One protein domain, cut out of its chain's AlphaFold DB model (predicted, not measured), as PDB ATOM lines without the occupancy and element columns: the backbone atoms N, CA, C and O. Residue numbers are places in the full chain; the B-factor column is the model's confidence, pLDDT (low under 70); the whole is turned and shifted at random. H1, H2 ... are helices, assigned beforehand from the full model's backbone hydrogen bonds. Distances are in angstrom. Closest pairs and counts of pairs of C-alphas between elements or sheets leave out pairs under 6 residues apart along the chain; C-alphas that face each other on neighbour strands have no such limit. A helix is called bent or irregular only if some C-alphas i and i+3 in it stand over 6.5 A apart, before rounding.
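Overview. This is residues 4 to 44 of the 112 residues of an uncharacterized protein of Nitrospira sp. SCGC AG-212-E16 (UniProt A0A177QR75). Two helices make a flat, wide U: the longer H2 is one arm, H1 is the other, and a tight link joins them at the closed end, with an open gap between the arms. The printed part has 41 residues with two named helices, H1 then H2, and no named strand; the class is all helix. The whole is loose, with a radius of gyration of the C-alphas of 12.2 A, and spans 36 by 24 by 6 A, only just flat.

Along the chain. H2, residues 21 to 43, is 33.6 A long, from C-alpha 21 at (0.005, -30.326, 0.664) to C-alpha 43 at (8.422, 0.561, -9.569). It is irregular: C-alphas 22 and 25 are 7.2 A apart. H1, residues 4 to 18, is 21.8 A long and begins at (-8.816, -4.154, 5.397).

Arrangement. Along H2 y rises; along H1 it falls. H2 and H1 are only just apart, their closest C-alphas 8.4 A from each other. Residues 28 to 44, of which 28 to 43 belong to H2, and residues 4 to 15 of H1 stand free. Every O i to N i+4 pair of H1 is within hydrogen-bond range, and 17 of 19 in H2.

Size, cuts and confidence. The two C-alphas farthest apart, those of Glu 20 and Ser 44, are 35.9 A apart. The printed part has no cut, and no printed residue is under 70 in pLDDT.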
ATOM      1  N   LYS A   4      -8.499  -3.188   6.455       91.19
ATOM      2  CA  LYS A   4      -8.816  -4.154   5.397       91.19
ATOM      3  C   LYS A   4      -7.648  -5.091   5.072       91.19
ATOM      4  O   LYS A   4      -7.870  -6.261   4.786       91.19
ATOM      5  N   LEU A   5      -6.410  -4.590   5.102       90.69
ATOM      6  CA  LEU A   5      -5.225  -5.419   4.849       90.69
ATOM      7  C   LEU A   5      -5.003  -6.423   5.977       90.69
ATOM      8  O   LEU A   5      -4.659  -7.564   5.698       90.69
ATOM      9  N   ALA A   6      -5.236  -6.014   7.227       91.62
ATOM     10  CA  ALA A   6      -5.141  -6.916   8.369       91.62
ATOM     11  C   ALA A   6      -6.137  -8.081   8.240       91.62
ATOM     12  O   ALA A   6      -5.738  -9.230   8.382       91.62
ATOM     13  N   THR A   7      -7.392  -7.797   7.870       95.12
ATOM     14  CA  THR A   7      -8.412  -8.834   7.641       95.12
ATOM     15  C   THR A   7      -7.992  -9.838   6.566       95.12
ATOM     16  O   THR A   7      -8.063 -11.038   6.800       95.12
ATOM     17  N   ILE A   8      -7.495  -9.358   5.420       93.69
ATOM     18  CA  ILE A   8      -7.069 -10.229   4.311       93.69
ATOM     19  C   ILE A   8      -5.913 -11.144   4.731       93.69
ATOM     20  O   ILE A   8      -5.893 -12.313   4.357       93.69
ATOM     21  N   ILE A   9      -4.950 -10.625   5.498       94.06
ATOM     22  CA  ILE A   9      -3.808 -11.419   5.968       94.06
ATOM     23  C   ILE A   9      -4.294 -12.538   6.891       94.06
ATOM     24  O   ILE A   9      -3.946 -13.693   6.671       94.06
ATOM     25  N   THR A  10      -5.150 -12.218   7.864       95.69
ATOM     26  CA  THR A  10      -5.695 -13.214   8.796       95.69
ATOM     27  C   THR A  10      -6.530 -14.283   8.087       95.69
ATOM     28  O   THR A  10      -6.443 -15.461   8.430       95.69
ATOM     29  N   GLU A  11      -7.324 -13.906   7.080       94.69
ATOM     30  CA  GLU A  11      -8.060 -14.874   6.257       94.69
ATOM     31  C   GLU A  11      -7.102 -15.791   5.491       94.69
ATOM     32  O   GLU A  11      -7.251 -17.009   5.547       94.69
ATOM     33  N   LEU A  12      -6.077 -15.232   4.842       93.44
ATOM     34  CA  LEU A  12      -5.103 -16.014   4.087       93.44
ATOM     35  C   LEU A  12      -4.323 -16.989   4.979       93.44
ATOM     36  O   LEU A  12      -4.130 -18.136   4.589       93.44
ATOM     37  N   GLU A  13      -3.906 -16.569   6.174       94.44
ATOM     38  CA  GLU A  13      -3.235 -17.438   7.152       94.44
ATOM     39  C   GLU A  13      -4.106 -18.640   7.536       94.44
ATOM     40  O   GLU A  13      -3.620 -19.772   7.583       94.44
ATOM     41  N   ARG A  14      -5.406 -18.405   7.761       94.00
ATOM     42  CA  ARG A  14      -6.365 -19.470   8.069       94.00
ATOM     43  C   ARG A  14      -6.497 -20.454   6.910       94.00
ATOM     44  O   ARG A  14      -6.460 -21.658   7.145       94.00
ATOM     45  N   GLU A  15      -6.637 -19.961   5.682       90.56
ATOM     46  CA  GLU A  15      -6.787 -20.823   4.505       90.56
ATOM     47  C   GLU A  15      -5.502 -21.618   4.226       90.56
ATOM     48  O   GLU A  15      -5.557 -22.829   4.039       90.56
ATOM     49  N   VAL A  16      -4.323 -20.990   4.302       93.31
ATOM     50  CA  VAL A  16      -3.019 -21.665   4.118       93.31
ATOM     51  C   VAL A  16      -2.837 -22.839   5.087       93.31
ATOM     52  O   VAL A  16      -2.201 -23.832   4.730       93.31
ATOM     53  N   ALA A  17      -3.391 -22.746   6.299       92.00
ATOM     54  CA  ALA A  17      -3.335 -23.817   7.292       92.00
ATOM     55  C   ALA A  17      -4.271 -25.004   6.983       92.00
ATOM     56  O   ALA A  17      -4.051 -26.096   7.504       92.00
ATOM     57  N   GLN A  18      -5.307 -24.807   6.162       91.94
ATOM     58  CA  GLN A  18      -6.329 -25.818   5.843       91.94
ATOM     59  C   GLN A  18      -6.122 -26.482   4.474       91.94
ATOM     60  O   GLN A  18      -6.742 -27.499   4.170       91.94
ATOM     61  N   VAL A  19      -5.251 -25.911   3.645       92.00
ATOM     62  CA  VAL A  19      -4.999 -26.340   2.271       92.00
ATOM     63  C   VAL A  19      -4.173 -27.637   2.217       92.00
ATOM     64  O   VAL A  19      -3.223 -27.845   2.971       92.00
ATOM     65  N   GLU A  20      -4.520 -28.534   1.289       95.00
ATOM     66  CA  GLU A  20      -3.817 -29.806   1.103       95.00
ATOM     67  C   GLU A  20      -2.388 -29.599   0.569       95.00
ATOM     68  O   GLU A  20      -2.164 -28.810  -0.354       95.00
ATOM     69  N   ARG A  21      -1.417 -30.385   1.069       92.31
ATOM     70  CA  ARG A  21       0.005 -30.326   0.664       92.31
ATOM     71  C   ARG A  21       0.225 -30.320  -0.853       92.31
ATOM     72  O   ARG A  21       1.084 -29.586  -1.335       92.31
ATOM     73  N   ALA A  22      -0.563 -31.091  -1.601       95.50
ATOM     74  CA  ALA A  22      -0.455 -31.194  -3.056       95.50
ATOM     75  C   ALA A  22      -0.731 -29.869  -3.796       95.50
ATOM     76  O   ALA A  22      -0.267 -29.680  -4.917       95.50
ATOM     77  N   THR A  23      -1.448 -28.933  -3.173       93.50
ATOM     78  CA  THR A  23      -1.869 -27.669  -3.800       93.50
ATOM     79  C   THR A  23      -0.970 -26.475  -3.453       93.50
ATOM     80  O   THR A  23      -1.068 -25.427  -4.095       93.50
ATOM     81  N   TYR A  24      -0.025 -26.636  -2.516       91.25
ATOM     82  CA  TYR A  24       0.929 -25.580  -2.147       91.25
ATOM     83  C   TYR A  24       1.732 -25.027  -3.332       91.25
ATOM     84  O   TYR A  24       1.890 -23.808  -3.386       91.25
ATOM     85  N   PRO A  25       2.217 -25.834  -4.300       95.62
ATOM     86  CA  PRO A  25       2.922 -25.285  -5.456       95.62
ATOM     87  C   PRO A  25       2.081 -24.277  -6.252       95.62
ATOM     88  O   PRO A  25       2.587 -23.225  -6.639       95.62
ATOM     89  N   ALA A  26       0.789 -24.559  -6.450       93.75
ATOM     90  CA  ALA A  26      -0.122 -23.658  -7.154       93.75
ATOM     91  C   ALA A  26      -0.411 -22.391  -6.332       93.75
ATOM     92  O   ALA A  26      -0.341 -21.282  -6.862       93.75
ATOM     93  N   LEU A  27      -0.659 -22.549  -5.027       92.50
ATOM     94  CA  LEU A  27      -0.875 -21.431  -4.107       92.50
ATOM     95  C   LEU A  27       0.331 -20.481  -4.065       92.50
ATOM     96  O   LEU A  27       0.170 -19.267  -4.177       92.50
ATOM     97  N   LEU A  28       1.546 -21.027  -3.951       95.00
ATOM     98  CA  LEU A  28       2.781 -20.245  -3.979       95.00
ATOM     99  C   LEU A  28       2.951 -19.515  -5.316       95.00
ATOM    100  O   LEU A  28       3.321 -18.344  -5.318       95.00
ATOM    101  N   GLY A  29       2.621 -20.162  -6.437       96.06
ATOM    102  CA  GLY A  29       2.625 -19.520  -7.753       96.06
ATOM    103  C   GLY A  29       1.720 -18.284  -7.818       96.06
ATOM    104  O   GLY A  29       2.145 -17.227  -8.291       96.06
ATOM    105  N   GLU A  30       0.499 -18.372  -7.284       95.31
ATOM    106  CA  GLU A  30      -0.424 -17.231  -7.237       95.31
ATOM    107  C   GLU A  30       0.064 -16.105  -6.315       95.31
ATOM    108  O   GLU A  30      -0.033 -14.927  -6.672       95.31
ATOM    109  N   LEU A  31       0.643 -16.437  -5.155       95.00
ATOM    110  CA  LEU A  31       1.226 -15.441  -4.249       95.00
ATOM    111  C   LEU A  31       2.416 -14.715  -4.888       95.00
ATOM    112  O   LEU A  31       2.513 -13.488  -4.796       95.00
ATOM    113  N   GLU A  32       3.283 -15.440  -5.593       97.88
ATOM    114  CA  GLU A  32       4.397 -14.852  -6.338       97.88
ATOM    115  C   GLU A  32       3.903 -13.926  -7.453       97.88
ATOM    116  O   GLU A  32       4.405 -12.806  -7.599       97.88
ATOM    117  N   ARG A  33       2.855 -14.327  -8.183       96.25
ATOM    118  CA  ARG A  33       2.211 -13.472  -9.187       96.25
ATOM    119  C   ARG A  33       1.669 -12.183  -8.564       96.25
ATOM    120  O   ARG A  33       1.902 -11.100  -9.104       96.25
ATOM    121  N   LEU A  34       0.972 -12.267  -7.428       93.75
ATOM    122  CA  LEU A  34       0.459 -11.089  -6.715       93.75
ATOM    123  C   LEU A  34       1.590 -10.169  -6.244       93.75
ATOM    124  O   LEU A  34       1.505  -8.950  -6.422       93.75
ATOM    125  N   LYS A  35       2.672 -10.742  -5.705       94.88
ATOM    126  CA  LYS A  35       3.869 -10.004  -5.290       94.88
ATOM    127  C   LYS A  35       4.501  -9.275  -6.478       94.88
ATOM    128  O   LYS A  35       4.780  -8.082  -6.375       94.88
ATOM    129  N   ALA A  36       4.664  -9.945  -7.619       93.69
ATOM    130  CA  ALA A  36       5.199  -9.341  -8.838       93.69
ATOM    131  C   ALA A  36       4.332  -8.169  -9.339       93.69
ATOM    132  O   ALA A  36       4.863  -7.112  -9.675       93.69
ATOM    133  N   VAL A  37       3.000  -8.306  -9.320       90.12
ATOM    134  CA  VAL A  37       2.073  -7.215  -9.677       90.12
ATOM    135  C   VAL A  37       2.204  -6.027  -8.719       90.12
ATOM    136  O   VAL A  37       2.184  -4.876  -9.159       90.12
ATOM    137  N   ALA A  38       2.345  -6.278  -7.415       91.56
ATOM    138  CA  ALA A  38       2.565  -5.220  -6.434       91.56
ATOM    139  C   ALA A  38       3.894  -4.489  -6.688       91.56
ATOM    140  O   ALA A  38       3.909  -3.259  -6.739       91.56
ATOM    141  N   TRP A  39       4.980  -5.225  -6.946       93.19
ATOM    142  CA  TRP A  39       6.276  -4.644  -7.310       93.19
ATOM    143  C   TRP A  39       6.216  -3.824  -8.594       93.19
ATOM    144  O   TRP A  39       6.720  -2.703  -8.623       93.19
ATOM    145  N   ALA A  40       5.543  -4.327  -9.630       88.75
ATOM    146  CA  ALA A  40       5.352  -3.586 -10.870       88.75
ATOM    147  C   ALA A  40       4.655  -2.241 -10.615       88.75
ATOM    148  O   ALA A  40       5.045  -1.231 -11.196       88.75
ATOM    149  N   LYS A  41       3.675  -2.191  -9.701       84.94
ATOM    150  CA  LYS A  41       3.038  -0.931  -9.291       84.94
ATOM    151  C   LYS A  41       3.994  -0.019  -8.522       84.94
ATOM    152  O   LYS A  41       4.014   1.169  -8.801       84.94
ATOM    153  N   VAL A  42       4.789  -0.543  -7.593       90.25
ATOM    154  CA  VAL A  42       5.746   0.272  -6.820       90.25
ATOM    155  C   VAL A  42       6.816   0.898  -7.719       90.25
ATOM    156  O   VAL A  42       7.180   2.053  -7.525       90.25
ATOM    157  N   ILE A  43       7.303   0.148  -8.710       90.12
ATOM    158  CA  ILE A  43       8.422   0.561  -9.569       90.12
ATOM    159  C   ILE A  43       7.940   1.386 -10.777       90.12
ATOM    160  O   ILE A  43       8.689   2.210 -11.300       90.12
ATOM    161  N   SER A  44       6.695   1.199 -11.231       79.94
ATOM    162  CA  SER A  44       6.178   1.939 -12.387       79.94
ATOM    163  C   SER A  44       5.965   3.418 -12.052       79.94
ATOM    164  O   SER A  44       5.210   3.725 -11.127       79.94
TER     165      SER A  44